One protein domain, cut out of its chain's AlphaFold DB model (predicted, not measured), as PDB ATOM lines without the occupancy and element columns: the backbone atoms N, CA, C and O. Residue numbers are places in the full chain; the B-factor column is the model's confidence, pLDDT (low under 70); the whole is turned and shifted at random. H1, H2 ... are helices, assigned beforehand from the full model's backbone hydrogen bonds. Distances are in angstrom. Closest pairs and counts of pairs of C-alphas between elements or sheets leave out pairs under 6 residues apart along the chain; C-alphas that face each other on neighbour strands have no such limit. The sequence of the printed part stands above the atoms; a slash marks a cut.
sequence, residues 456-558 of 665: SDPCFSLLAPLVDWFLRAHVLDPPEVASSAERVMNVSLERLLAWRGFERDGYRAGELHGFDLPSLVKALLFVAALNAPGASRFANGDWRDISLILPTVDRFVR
ATOM      1  N   SER A 456     317.147 316.827 428.391       86.88
ATOM      2  CA  SER A 456     316.622 317.279 427.098       86.88
ATOM      3  C   SER A 456     317.687 317.863 426.168       86.88
ATOM      4  O   SER A 456     317.869 317.311 425.088       86.88
ATOM      5  N   ASP A 457     318.418 318.904 426.573       86.81
ATOM      6  CA  ASP A 457     319.305 319.603 425.633       86.81
ATOM      7  C   ASP A 457     320.459 318.704 425.148       86.81
ATOM      8  O   ASP A 457     320.542 318.478 423.940       86.81
ATOM      9  N   PRO A 458     321.259 318.046 426.019       89.31
ATOM     10  CA  PRO A 458     322.263 317.080 425.567       89.31
ATOM     11  C   PRO A 458     321.684 315.903 424.775       89.31
ATOM     12  O   PRO A 458     322.281 315.485 423.782       89.31
ATOM     13  N   CYS A 459     320.513 315.392 425.176       93.38
ATOM     14  CA  CYS A 459     319.823 314.307 424.481       93.38
ATOM     15  C   CYS A 459     319.540 314.683 423.026       93.38
ATOM     16  O   CYS A 459     319.981 313.985 422.115       93.38
ATOM     17  N   PHE A 460     318.848 315.802 422.791       93.12
ATOM     18  CA  PHE A 460     318.482 316.225 421.439       93.12
ATOM     19  C   PHE A 460     319.700 316.632 420.617       93.12
ATOM     20  O   PHE A 460     319.724 316.357 419.420       93.12
ATOM     21  N   SER A 461     320.736 317.163 421.265       91.25
ATOM     22  CA  SER A 461     322.015 317.479 420.634       91.25
ATOM     23  C   SER A 461     322.688 316.252 419.980       91.25
ATOM     24  O   SER A 461     323.391 316.384 418.979       91.25
ATOM     25  N   LEU A 462     322.465 315.041 420.500       94.56
ATOM     26  CA  LEU A 462     322.979 313.798 419.908       94.56
ATOM     27  C   LEU A 462     321.921 313.086 419.057       94.56
ATOM     28  O   LEU A 462     322.221 312.565 417.986       94.56
ATOM     29  N   LEU A 463     320.670 313.080 419.523       96.88
ATOM     30  CA  LEU A 463     319.572 312.342 418.907       96.88
ATOM     31  C   LEU A 463     319.127 312.952 417.573       96.88
ATOM     32  O   LEU A 463     318.833 312.211 416.639       96.88
ATOM     33  N   ALA A 464     319.074 314.284 417.466       96.12
ATOM     34  CA  ALA A 464     318.612 314.964 416.257       96.12
ATOM     35  C   ALA A 464     319.492 314.673 415.027       96.12
ATOM     36  O   ALA A 464     318.940 314.173 414.041       96.12
ATOM     37  N   PRO A 465     320.824 314.905 415.056       95.69
ATOM     38  CA  PRO A 465     321.671 314.564 413.916       95.69
ATOM     39  C   PRO A 465     321.706 313.050 413.667       95.69
ATOM     40  O   PRO A 465     321.666 312.632 412.514       95.69
ATOM     41  N   LEU A 466     321.695 312.209 414.713       97.88
ATOM     42  CA  LEU A 466     321.685 310.748 414.555       97.88
ATOM     43  C   LEU A 466     320.468 310.279 413.749       97.88
ATOM     44  O   LEU A 466     320.612 309.507 412.804       97.88
ATOM     45  N   VAL A 467     319.274 310.746 414.120       98.19
ATOM     46  CA  VAL A 467     318.026 310.369 413.450       98.19
ATOM     47  C   VAL A 467     317.976 310.932 412.034       98.19
ATOM     48  O   VAL A 467     317.605 310.199 411.122       98.19
ATOM     49  N   ASP A 468     318.369 312.192 411.819       96.44
ATOM     50  CA  ASP A 468     318.375 312.789 410.476       96.44
ATOM     51  C   ASP A 468     319.304 312.019 409.523       96.44
ATOM     52  O   ASP A 468     318.881 311.602 408.441       96.44
ATOM     53  N   TRP A 469     320.540 311.736 409.951       96.81
ATOM     54  CA  TRP A 469     321.496 310.961 409.158       96.81
ATOM     55  C   TRP A 469     321.052 309.518 408.940       96.81
ATOM     56  O   TRP A 469     321.182 309.004 407.828       96.81
ATOM     57  N   PHE A 470     320.485 308.875 409.963       98.12
ATOM     58  CA  PHE A 470     319.967 307.516 409.844       98.12
ATOM     59  C   PHE A 470     318.824 307.444 408.829       98.12
ATOM     60  O   PHE A 470     318.854 306.599 407.938       98.12
ATOM     61  N   LEU A 471     317.833 308.336 408.919       97.44
ATOM     62  CA  LEU A 471     316.704 308.324 407.990       97.44
ATOM     63  C   LEU A 471     317.181 308.542 406.552       97.44
ATOM     64  O   LEU A 471     316.768 307.796 405.666       97.44
ATOM     65  N   ARG A 472     318.100 309.483 406.314       95.25
ATOM     66  CA  ARG A 472     318.688 309.698 404.982       95.25
ATOM     67  C   ARG A 472     319.361 308.431 404.449       95.25
ATOM     68  O   ARG A 472     318.918 307.882 403.443       95.25
ATOM     69  N   ALA A 473     320.345 307.913 405.180       94.50
ATOM     70  CA  ALA A 473     321.193 306.811 404.726       94.50
ATOM     71  C   ALA A 473     320.504 305.434 404.715       94.50
ATOM     72  O   ALA A 473     320.952 304.536 404.001       94.50
ATOM     73  N   HIS A 474     319.446 305.243 405.511       96.62
ATOM     74  CA  HIS A 474     318.852 303.925 405.770       96.62
ATOM     75  C   HIS A 474     317.343 303.828 405.516       96.62
ATOM     76  O   HIS A 474     316.783 302.733 405.610       96.62
ATOM     77  N   VAL A 475     316.686 304.939 405.162       96.19
ATOM     78  CA  VAL A 475     315.265 304.968 404.782       96.19
ATOM     79  C   VAL A 475     315.047 305.674 403.445       96.19
ATOM     80  O   VAL A 475     314.345 305.130 402.602       96.19
ATOM     81  N   LEU A 476     315.621 306.858 403.220       95.69
ATOM     82  CA  LEU A 476     315.368 307.655 402.010       95.69
ATOM     83  C   LEU A 476     316.200 307.171 400.819       95.69
ATOM     84  O   LEU A 476     315.651 306.929 399.743       95.69
ATOM     85  N   ASP A 477     317.511 307.039 401.010       94.50
ATOM     86  CA  ASP A 477     318.463 306.767 399.933       94.50
ATOM     87  C   ASP A 477     318.481 305.304 399.458       94.50
ATOM     88  O   ASP A 477     318.472 305.094 398.241       94.50
ATOM     89  N   PRO A 478     318.488 304.276 400.332       94.38
ATOM     90  CA  PRO A 478     318.686 302.904 399.879       94.38
ATOM     91  C   PRO A 478     317.404 302.276 399.312       94.38
ATOM     92  O   PRO A 478     316.295 302.587 399.763       94.38
ATOM     93  N   PRO A 479     317.534 301.321 398.370       93.06
ATOM     94  CA  PRO A 479     316.387 300.614 397.806       93.06
ATOM     95  C   PRO A 479     315.660 299.765 398.855       93.06
ATOM     96  O   PRO A 479     314.436 299.678 398.829       93.06
ATOM     97  N   GLU A 480     316.383 299.200 399.819       94.81
ATOM     98  CA  GLU A 480     315.825 298.442 400.940       94.81
ATOM     99  C   GLU A 480     316.000 299.229 402.242       94.81
ATOM    100  O   GLU A 480     317.071 299.771 402.515       94.81
ATOM    101  N   VAL A 481     314.931 299.309 403.036       96.38
ATOM    102  CA  VAL A 481     314.943 300.004 404.329       96.38
ATOM    103  C   VAL A 481     315.631 299.136 405.375       96.38
ATOM    104  O   VAL A 481     315.358 297.938 405.466       96.38
ATOM    105  N   ALA A 482     316.489 299.741 406.197       96.69
ATOM    106  CA  ALA A 482     317.165 299.015 407.268       96.69
ATOM    107  C   ALA A 482     316.166 298.424 408.273       96.69
ATOM    108  O   ALA A 482     315.212 299.084 408.692       96.69
ATOM    109  N   SER A 483     316.432 297.205 408.750       96.38
ATOM    110  CA  SER A 483     315.570 296.520 409.725       96.38
ATOM    111  C   SER A 483     315.395 297.298 411.034       96.38
ATOM    112  O   SER A 483     314.391 297.136 411.720       96.38
ATOM    113  N   SER A 484     316.368 298.138 411.394       97.12
ATOM    114  CA  SER A 484     316.356 298.979 412.595       97.12
ATOM    115  C   SER A 484     315.517 300.257 412.455       97.12
ATOM    116  O   SER A 484     315.314 300.942 413.457       97.12
ATOM    117  N   ALA A 485     314.985 300.572 411.267       97.44
ATOM    118  CA  ALA A 485     314.337 301.856 411.005       97.44
ATOM    119  C   ALA A 485     313.117 302.132 411.886       97.44
ATOM    120  O   ALA A 485     313.020 303.204 412.482       97.44
ATOM    121  N   GLU A 486     312.222 301.152 412.031       96.94
ATOM    122  CA  GLU A 486     311.059 301.283 412.912       96.94
ATOM    123  C   GLU A 486     311.486 301.544 414.362       96.94
ATOM    124  O   GLU A 486     310.925 302.409 415.037       96.94
ATOM    125  N   ARG A 487     312.522 300.839 414.838       97.81
ATOM    126  CA  ARG A 487     313.005 300.981 416.215       97.81
ATOM    127  C   ARG A 487     313.600 302.365 416.465       97.81
ATOM    128  O   ARG A 487     313.250 302.986 417.465       97.81
ATOM    129  N   VAL A 488     314.435 302.862 415.549       98.31
ATOM    130  CA  VAL A 488     315.016 304.213 415.633       98.31
ATOM    131  C   VAL A 488     313.915 305.274 415.642       98.31
ATOM    132  O   VAL A 488     313.908 306.132 416.519       98.31
ATOM    133  N   MET A 489     312.945 305.194 414.726       98.19
ATOM    134  CA  MET A 489     311.836 306.154 414.674       98.19
ATOM    135  C   MET A 489     310.993 306.142 415.953       98.19
ATOM    136  O   MET A 489     310.685 307.206 416.489       98.19
ATOM    137  N   ASN A 490     310.634 304.960 416.461       97.94
ATOM    138  CA  ASN A 490     309.748 304.837 417.617       97.94
ATOM    139  C   ASN A 490     310.405 305.307 418.917       97.94
ATOM    140  O   ASN A 490     309.800 306.103 419.632       97.94
ATOM    141  N   VAL A 491     311.640 304.882 419.201       98.25
ATOM    142  CA  VAL A 491     312.367 305.294 420.415       98.25
ATOM    143  C   VAL A 491     312.638 306.801 420.399       98.25
ATOM    144  O   VAL A 491     312.430 307.486 421.402       98.25
ATOM    145  N   SER A 492     313.031 307.351 419.247       98.12
ATOM    146  CA  SER A 492     313.268 308.790 419.117       98.12
ATOM    147  C   SER A 492     311.984 309.609 419.240       98.12
ATOM    148  O   SER A 492     311.987 310.651 419.900       98.12
ATOM    149  N   LEU A 493     310.871 309.138 418.663       98.19
ATOM    150  CA  LEU A 493     309.568 309.782 418.817       98.19
ATOM    151  C   LEU A 493     309.088 309.737 420.273       98.19
ATOM    152  O   LEU A 493     308.604 310.742 420.784       98.19
ATOM    153  N   GLU A 494     309.242 308.604 420.956       97.81
ATOM    154  CA  GLU A 494     308.901 308.471 422.376       97.81
ATOM    155  C   GLU A 494     309.668 309.463 423.234       97.81
ATOM    156  O   GLU A 494     309.070 310.192 424.032       97.81
ATOM    157  N   ARG A 495     310.984 309.554 423.021       96.88
ATOM    158  CA  ARG A 495     311.817 310.492 423.765       96.88
ATOM    159  C   ARG A 495     311.447 311.949 423.487       96.88
ATOM    160  O   ARG A 495     311.450 312.756 424.421       96.88
ATOM    161  N   LEU A 496     311.131 312.274 422.233       96.44
ATOM    162  CA  LEU A 496     310.681 313.601 421.819       96.44
ATOM    163  C   LEU A 496     309.334 313.964 422.456       96.44
ATOM    164  O   LEU A 496     309.197 315.058 422.991       96.44
ATOM    165  N   LEU A 497     308.355 313.057 422.445       95.75
ATOM    166  CA  LEU A 497     307.031 313.291 423.037       95.75
ATOM    167  C   LEU A 497     307.074 313.411 424.568       95.75
ATOM    168  O   LEU A 497     306.230 314.094 425.138       95.75
ATOM    169  N   ALA A 498     308.064 312.800 425.224       94.19
ATOM    170  CA  ALA A 498     308.310 312.948 426.660       94.19
ATOM    171  C   ALA A 498     308.991 314.280 427.044       94.19
ATOM    172  O   ALA A 498     309.273 314.524 428.218       94.19
ATOM    173  N   TRP A 499     309.314 315.144 426.078       92.88
ATOM    174  CA  TRP A 499     309.873 316.460 426.362       92.88
ATOM    175  C   TRP A 499     308.838 317.377 427.020       92.88
ATOM    176  O   TRP A 499     307.730 317.538 426.512       92.88
ATOM    177  N   ARG A 500     309.233 318.060 428.104       88.25
ATOM    178  CA  ARG A 500     308.354 318.960 428.875       88.25
ATOM    179  C   ARG A 500     307.700 320.060 428.041       88.25
ATOM    180  O   ARG A 500     306.620 320.520 428.378       88.25
ATOM    181  N   GLY A 501     308.315 320.475 426.934       87.44
ATOM    182  CA  GLY A 501     307.698 321.458 426.044       87.44
ATOM    183  C   GLY A 501     306.445 320.947 425.324       87.44
ATOM    184  O   GLY A 501     305.696 321.763 424.802       87.44
ATOM    185  N   PHE A 502     306.158 319.641 425.323       90.44
ATOM    186  CA  PHE A 502     304.874 319.093 424.868       90.44
ATOM    187  C   PHE A 502     303.848 318.881 425.994       90.44
ATOM    188  O   PHE A 502     302.762 318.355 425.742       90.44
ATOM    189  N   GLU A 503     304.125 319.353 427.210       87.31
ATOM    190  CA  GLU A 503     303.104 319.506 428.245       87.31
ATOM    191  C   GLU A 503     302.221 320.715 427.898       87.31
ATOM    192  O   GLU A 503     302.700 321.846 427.816       87.31
ATOM    193  N   ARG A 504     300.922 320.484 427.667       82.81
ATOM    194  CA  ARG A 504     299.985 321.513 427.167       82.81
ATOM    195  C   ARG A 504     299.828 322.708 428.103       82.81
ATOM    196  O   ARG A 504     299.723 323.834 427.629       82.81
ATOM    197  N   ASP A 505     299.870 322.456 429.407       82.06
ATOM    198  CA  ASP A 505     299.711 323.481 430.444       82.06
ATOM    199  C   ASP A 505     301.048 324.148 430.826       82.06
ATOM    200  O   ASP A 505     301.111 324.987 431.725       82.06
ATOM    201  N   GLY A 506     302.141 323.767 430.156       79.81
ATOM    202  CA  GLY A 506     303.482 324.264 430.430       79.81
ATOM    203  C   GLY A 506     303.724 325.694 429.937       79.81
ATOM    204  O   GLY A 506     303.139 326.178 428.962       79.81
ATOM    205  N   TYR A 507     304.674 326.381 430.573       75.00
ATOM    206  CA  TYR A 507     305.191 327.646 430.050       75.00
ATOM    207  C   TYR A 507     305.802 327.423 428.657       75.00
ATOM    208  O   TYR A 507     306.649 326.550 428.486       75.00
ATOM    209  N   ARG A 508     305.368 328.212 427.660       78.44
ATOM    210  CA  ARG A 508     305.760 328.072 426.238       78.44
ATOM    211  C   ARG A 508     305.451 326.697 425.621       78.44
ATOM    212  O   ARG A 508     306.114 326.278 424.678       78.44
ATOM    213  N   ALA A 509     304.381 326.041 426.071       84.00
ATOM    214  CA  ALA A 509     303.891 324.776 425.520       84.00
ATOM    215  C   ALA A 509     303.876 324.750 423.973       84.00
ATOM    216  O   ALA A 509     303.255 325.592 423.320       84.00
ATOM    217  N   GLY A 510     304.573 323.795 423.372       82.19
ATOM    218  CA  GLY A 510     304.624 323.554 421.933       82.19
ATOM    219  C   GLY A 510     305.568 324.464 421.138       82.19
ATOM    220  O   GLY A 510     305.625 324.312 419.915       82.19
ATOM    221  N   GLU A 511     306.295 325.388 421.776       85.62
ATOM    222  CA  GLU A 511     307.316 326.218 421.119       85.62
ATOM    223  C   GLU A 511     308.647 325.473 421.039       85.62
ATOM    224  O   GLU A 511     309.249 325.168 422.058       85.62
ATOM    225  N   LEU A 512     309.129 325.204 419.825       86.44
ATOM    226  CA  LEU A 512     310.441 324.589 419.626       86.44
ATOM    227  C   LEU A 512     311.535 325.664 419.702       86.44
ATOM    228  O   LEU A 512     311.420 326.719 419.075       86.44
ATOM    229  N   HIS A 513     312.605 325.386 420.444       82.06
ATOM    230  CA  HIS A 513     313.771 326.260 420.587       82.06
ATOM    231  C   HIS A 513     315.049 325.544 420.119       82.06
ATOM    232  O   HIS A 513     315.065 324.321 419.978       82.06
ATOM    233  N   GLY A 514     316.114 326.312 419.876       82.94
ATOM    234  CA  GLY A 514     317.398 325.784 419.407       82.94
ATOM    235  C   GLY A 514     317.356 325.237 417.975       82.94
ATOM    236  O   GLY A 514     316.410 325.479 417.222       82.94
ATOM    237  N   PHE A 515     318.407 324.510 417.595       84.44
ATOM    238  CA  PHE A 515     318.540 323.906 416.264       84.44
ATOM    239  C   PHE A 515     318.116 322.431 416.240       84.44
ATOM    240  O   PHE A 515     317.519 321.982 415.260       84.44
ATOM    241  N   ASP A 516     318.362 321.694 417.325       90.62
ATOM    242  CA  ASP A 516     318.213 320.236 417.364       90.62
ATOM    243  C   ASP A 516     316.743 319.787 417.375       90.62
ATOM    244  O   ASP A 516     316.337 318.954 416.567       90.62
ATOM    245  N   LEU A 517     315.908 320.388 418.231       92.00
ATOM    246  CA  LEU A 517     314.484 320.048 418.342       92.00
ATOM    247  C   LEU A 517     313.715 320.270 417.026       92.00
ATOM    248  O   LEU A 517     313.090 319.321 416.546       92.00
ATOM    249  N   PRO A 518     313.760 321.460 416.383       93.31
ATOM    250  CA  PRO A 518     313.135 321.646 415.075       93.31
ATOM    251  C   PRO A 518     313.652 320.674 414.011       93.31
ATOM    252  O   PRO A 518     312.873 320.242 413.161       93.31
ATOM    253  N   SER A 519     314.942 320.330 414.049       93.81
ATOM    254  CA  SER A 519     315.544 319.388 413.101       93.81
ATOM    255  C   SER A 519     315.012 317.971 413.307       93.81
ATOM    256  O   SER A 519     314.584 317.346 412.340       93.81
ATOM    257  N   LEU A 520     314.906 317.504 414.555       96.19
ATOM    258  CA  LEU A 520     314.331 316.196 414.879       96.19
ATOM    259  C   LEU A 520     312.847 316.100 414.489       96.19
ATOM    260  O   LEU A 520     312.423 315.089 413.931       96.19
ATOM    261  N   VAL A 521     312.061 317.163 414.715       96.81
ATOM    262  CA  VAL A 521     310.655 317.221 414.270       96.81
ATOM    263  C   VAL A 521     310.555 317.096 412.750       96.81
ATOM    264  O   VAL A 521     309.744 316.318 412.249       96.81
ATOM    265  N   LYS A 522     311.388 317.834 412.004       96.38
ATOM    266  CA  LYS A 522     311.427 317.745 410.537       96.38
ATOM    267  C   LYS A 522     311.875 316.367 410.056       96.38
ATOM    268  O   LYS A 522     311.336 315.894 409.060       96.38
ATOM    269  N   ALA A 523     312.830 315.732 410.734       96.69
ATOM    270  CA  ALA A 523     313.313 314.400 410.387       96.69
ATOM    271  C   ALA A 523     312.208 313.344 410.569       96.69
ATOM    272  O   ALA A 523     311.871 312.644 409.619       96.69
ATOM    273  N   LEU A 524     311.557 313.299 411.739       97.50
ATOM    274  CA  LEU A 524     310.488 312.331 412.043       97.50
ATOM    275  C   LEU A 524     309.198 312.549 411.235       97.50
ATOM    276  O   LEU A 524     308.404 311.621 411.086       97.50
ATOM    277  N   LEU A 525     308.985 313.754 410.699       97.31
ATOM    278  CA  LEU A 525     307.906 314.048 409.749       97.31
ATOM    279  C   LEU A 525     308.355 313.970 408.283       97.31
ATOM    280  O   LEU A 525     307.554 314.276 407.408       97.31
ATOM    281  N   PHE A 526     309.594 313.549 407.999       95.81
ATOM    282  CA  PHE A 526     310.132 313.366 406.643       95.81
ATOM    283  C   PHE A 526     310.127 314.648 405.782       95.81
ATOM    284  O   PHE A 526     309.921 314.612 404.570       95.81
ATOM    285  N   VAL A 527     310.395 315.798 406.412       94.12
ATOM    286  CA  VAL A 527     310.432 317.142 405.793       94.12
ATOM    287  C   VAL A 527     311.854 317.742 405.749       94.12
ATOM    288  O   VAL A 527     312.090 318.723 405.048       94.12
ATOM    289  N   ALA A 528     312.836 317.163 406.453       84.50
ATOM    290  CA  ALA A 528     314.197 317.719 406.575       84.50
ATOM    291  C   ALA A 528     315.028 317.737 405.268       84.50
ATOM    292  O   ALA A 528     315.978 318.515 405.168       84.50
ATOM    293  N   ALA A 529     314.672 316.920 404.270       74.56
ATOM    294  CA  ALA A 529     315.466 316.702 403.053       74.56
ATOM    295  C   ALA A 529     314.607 316.607 401.778       74.56
ATOM    296  O   ALA A 529     314.792 315.727 400.944       74.56
ATOM    297  N   LEU A 530     313.627 317.497 401.625       75.38
ATOM    298  CA  LEU A 530     312.791 317.532 400.424       75.38
ATOM    299  C   LEU A 530     313.618 318.034 399.223       75.38
ATOM    300  O   LEU A 530     314.300 319.052 399.339       75.38
ATOM    301  N   ASN A 531     313.505 317.358 398.070       82.56
ATOM    302  CA  ASN A 531     314.195 317.637 396.793       82.56
ATOM    303  C   ASN A 531     315.596 317.014 396.618       82.56
ATOM    304  O   ASN A 531     316.518 317.667 396.130       82.56
ATOM    305  N   ALA A 532     315.742 315.729 396.939       88.50
ATOM    306  CA  ALA A 532     316.909 314.924 396.579       88.50
ATOM    307  C   ALA A 532     316.538 313.913 395.471       88.50
ATOM    308  O   ALA A 532     316.062 312.822 395.783       88.50
ATOM    309  N   PRO A 533     316.742 314.230 394.172       88.88
ATOM    310  CA  PRO A 533     316.329 313.353 393.068       88.88
ATOM    311  C   PRO A 533     317.069 312.005 393.035       88.88
ATOM    312  O   PRO A 533     316.600 311.080 392.382       88.88
ATOM    313  N   GLY A 534     318.209 311.893 393.726       89.44
ATOM    314  CA  GLY A 534     318.966 310.646 393.858       89.44
ATOM    315  C   GLY A 534     318.448 309.683 394.933       89.44
ATOM    316  O   GLY A 534     318.920 308.551 394.976       89.44
ATOM    317  N   ALA A 535     317.506 310.099 395.786       93.38
ATOM    318  CA  ALA A 535     316.934 309.223 396.807       93.38
ATOM    319  C   ALA A 535     316.049 308.131 396.181       93.38
ATOM    320  O   ALA A 535     315.491 308.312 395.095       93.38
ATOM    321  N   SER A 536     315.858 307.017 396.889       95.56
ATOM    322  CA  SER A 536     314.955 305.940 396.463       95.56
ATOM    323  C   SER A 536     313.484 306.276 396.727       95.56
ATOM    324  O   SER A 536     312.615 305.867 395.956       95.56
ATOM    325  N   ARG A 537     313.192 307.045 397.784       94.62
ATOM    326  CA  ARG A 537     311.825 307.404 398.199       94.62
ATOM    327  C   ARG A 537     311.752 308.751 398.917       94.62
ATOM    328  O   ARG A 537     312.745 309.231 399.461       94.62
ATOM    329  N   PHE A 538     310.550 309.320 398.963       94.81
ATOM    330  CA  PHE A 538     310.128 310.556 399.637       94.81
ATOM    331  C   PHE A 538     310.841 311.825 399.159       94.81
ATOM    332  O   PHE A 538     310.229 312.704 398.551       94.81
ATOM    333  N   ALA A 539     312.148 311.922 399.398       92.88
ATOM    334  CA  ALA A 539     312.963 313.082 399.064       92.88
ATOM    335  C   ALA A 539     313.083 313.317 397.549       92.88
ATOM    336  O   ALA A 539     313.208 314.465 397.120       92.88
ATOM    337  N   ASN A 540     312.971 312.256 396.743       92.69
ATOM    338  CA  ASN A 540     312.911 312.303 395.276       92.69
ATOM    339  C   ASN A 540     311.520 312.686 394.725       92.69
ATOM    340  O   ASN A 540     311.347 312.791 393.512       92.69
ATOM    341  N   GLY A 541     310.528 312.896 395.599       92.44
ATOM    342  CA  GLY A 541     309.139 313.167 395.231       92.44
ATOM    343  C   GLY A 541     308.268 311.919 395.043       92.44
ATOM    344  O   GLY A 541     307.076 312.063 394.777       92.44
ATOM    345  N   ASP A 542     308.820 310.712 395.200       94.00
ATOM    346  CA  ASP A 542     308.068 309.458 395.166       94.00
ATOM    347  C   ASP A 542     307.559 309.078 396.563       94.00
ATOM    348  O   ASP A 542     308.325 308.695 397.446       94.00
ATOM    349  N   TRP A 543     306.244 309.163 396.761       95.50
ATOM    350  CA  TRP A 543     305.583 308.901 398.044       95.50
ATOM    351  C   TRP A 543     304.824 307.571 398.085       95.50
ATOM    352  O   TRP A 543     304.004 307.362 398.977       95.50
ATOM    353  N   ARG A 544     305.085 306.647 397.150       95.00
ATOM    354  CA  ARG A 544     304.397 305.342 397.107       95.00
ATOM    355  C   ARG A 544     304.606 304.503 398.369       95.00
ATOM    356  O   ARG A 544     303.689 303.807 398.790       95.00
ATOM    357  N   ASP A 545     305.760 304.644 399.014       95.44
ATOM    358  CA  ASP A 545     306.124 303.903 400.225       95.44
ATOM    359  C   ASP A 545     305.612 304.557 401.527       95.44
ATOM    360  O   ASP A 545     306.098 304.253 402.617       95.44
ATOM    361  N   ILE A 546     304.638 305.477 401.460       95.94
ATOM    362  CA  ILE A 546     304.212 306.266 402.629       95.94
ATOM    363  C   ILE A 546     303.739 305.412 403.810       95.94
ATOM    364  O   ILE A 546     303.916 305.802 404.963       95.94
ATOM    365  N   SER A 547     303.203 304.215 403.550       95.75
ATOM    366  CA  SER A 547     302.778 303.272 404.590       95.75
ATOM    367  C   SER A 547     303.884 302.925 405.588       95.75
ATOM    368  O   SER A 547     303.567 302.609 406.731       95.75
ATOM    369  N   LEU A 548     305.159 303.023 405.191       95.81
ATOM    370  CA  LEU A 548     306.309 302.801 406.073       95.81
ATOM    371  C   LEU A 548     306.377 303.798 407.235       95.81
ATOM    372  O   LEU A 548     306.824 303.441 408.321       95.81
ATOM    373  N   ILE A 549     305.954 305.044 407.008       95.81
ATOM    374  CA  ILE A 549     306.116 306.143 407.972       95.81
ATOM    375  C   ILE A 549     304.801 306.517 408.663       95.81
ATOM    376  O   ILE A 549     304.814 307.178 409.702       95.81
ATOM    377  N   LEU A 550     303.656 306.088 408.114       96.62
ATOM    378  CA  LEU A 550     302.332 306.427 408.641       96.62
ATOM    379  C   LEU A 550     302.135 306.085 410.127       96.62
ATOM    380  O   LEU A 550     301.576 306.936 410.815       96.62
ATOM    381  N   PRO A 551     302.584 304.932 410.669       97.06
ATOM    382  CA  PRO A 551     302.417 304.640 412.096       97.06
ATOM    383  C   PRO A 551     303.114 305.668 413.000       97.06
ATOM    384  O   PRO A 551     302.530 306.152 413.971       97.06
ATOM    385  N   THR A 552     304.344 306.052 412.648       97.19
ATOM    386  CA  THR A 552     305.122 307.068 413.369       97.19
ATOM    387  C   THR A 552     304.474 308.446 413.235       97.19
ATOM    388  O   THR A 552     304.275 309.129 414.239       97.19
ATOM    389  N   VAL A 553     304.082 308.838 412.017       97.69
ATOM    390  CA  VAL A 553     303.421 310.127 411.750       97.69
ATOM    391  C   VAL A 553     302.081 310.225 412.482       97.69
ATOM    392  O   VAL A 553     301.810 311.241 413.114       97.69
ATOM    393  N   ASP A 554     301.258 309.175 412.454       98.06
ATOM    394  CA  ASP A 554     299.964 309.145 413.139       98.06
ATOM    395  C   ASP A 554     300.120 309.326 414.647       98.06
ATOM    396  O   ASP A 554     299.500 310.220 415.228       98.06
ATOM    397  N   ARG A 555     301.017 308.551 415.268       98.12
ATOM    398  CA  ARG A 555     301.321 308.689 416.694       98.12
ATOM    399  C   ARG A 555     301.818 310.094 417.025       98.12
ATOM    400  O   ARG A 555     301.377 310.679 418.017       98.12
ATOM    401  N   PHE A 556     302.708 310.646 416.202       97.88
ATOM    402  CA  PHE A 556     303.281 311.966 416.437       97.88
ATOM    403  C   PHE A 556     302.213 313.065 416.354       97.88
ATOM    404  O   PHE A 556     302.054 313.855 417.288       97.88
ATOM    405  N   VAL A 557     301.428 313.087 415.277       97.56
ATOM    406  CA  VAL A 557     300.407 314.118 415.053       97.56
ATOM    407  C   VAL A 557     299.327 314.052 416.122       97.56
ATOM    408  O   VAL A 557     298.970 315.091 416.664       97.56
ATOM    409  N   ARG A 558     298.852 312.863 416.505       96.88
ATOM    410  CA  ARG A 558     297.837 312.731 417.564       96.88
ATOM    411  C   ARG A 558     298.316 313.256 418.919       96.88
ATOM    412  O   ARG A 558     297.531 313.840 419.662       96.88
TER     413      ARG A 558
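This is residues 456 to 558 of the 665 residues of an uncharacterized protein of Sphingomonas koreensis (UniProt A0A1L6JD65). The longest helix, H1, folds back into H2 as a helical hairpin; H3 packs on H1, H4 lies side by side with H2, and two long links loop toward opposite ends. The 103 printed residues hold four named helices, H1 to H4 in chain order: all helix, packing mostly aligned. The whole is compact, radius of gyration of the C-alphas 13.9 A, and elongated, 43 by 24 by 24 A.

Find C-alpha 456 at (316.622, 317.279, 427.098); H1 runs to residue 476, 26.9 A, with a kink of 26 degrees near residue 463. Then come H2, residues 485 to 497, 18.1 A, H3, residues 516 to 524, and H4, residues 550 to 558, ending at (297.837, 312.731, 417.564).

H1 touches H3, closest C-alphas Ala 464 and Leu 520, 4.7 A. H1 touches H2, Val 475 to Ala 485, closest C-alphas, 7.0 A, opposite ways. H2 touches H4, closest C-alphas Asn 490 and Thr 552, 6.7 A. H1 and H4 are apart. Every O i to N i+4 pair is within hydrogen-bond range in H2, H3 and H4, 16 of 17 in H1.

The printed part has no cut; links H2 to H3 and H3 to H4 are long; no printed residue is under 70 in pLDDT.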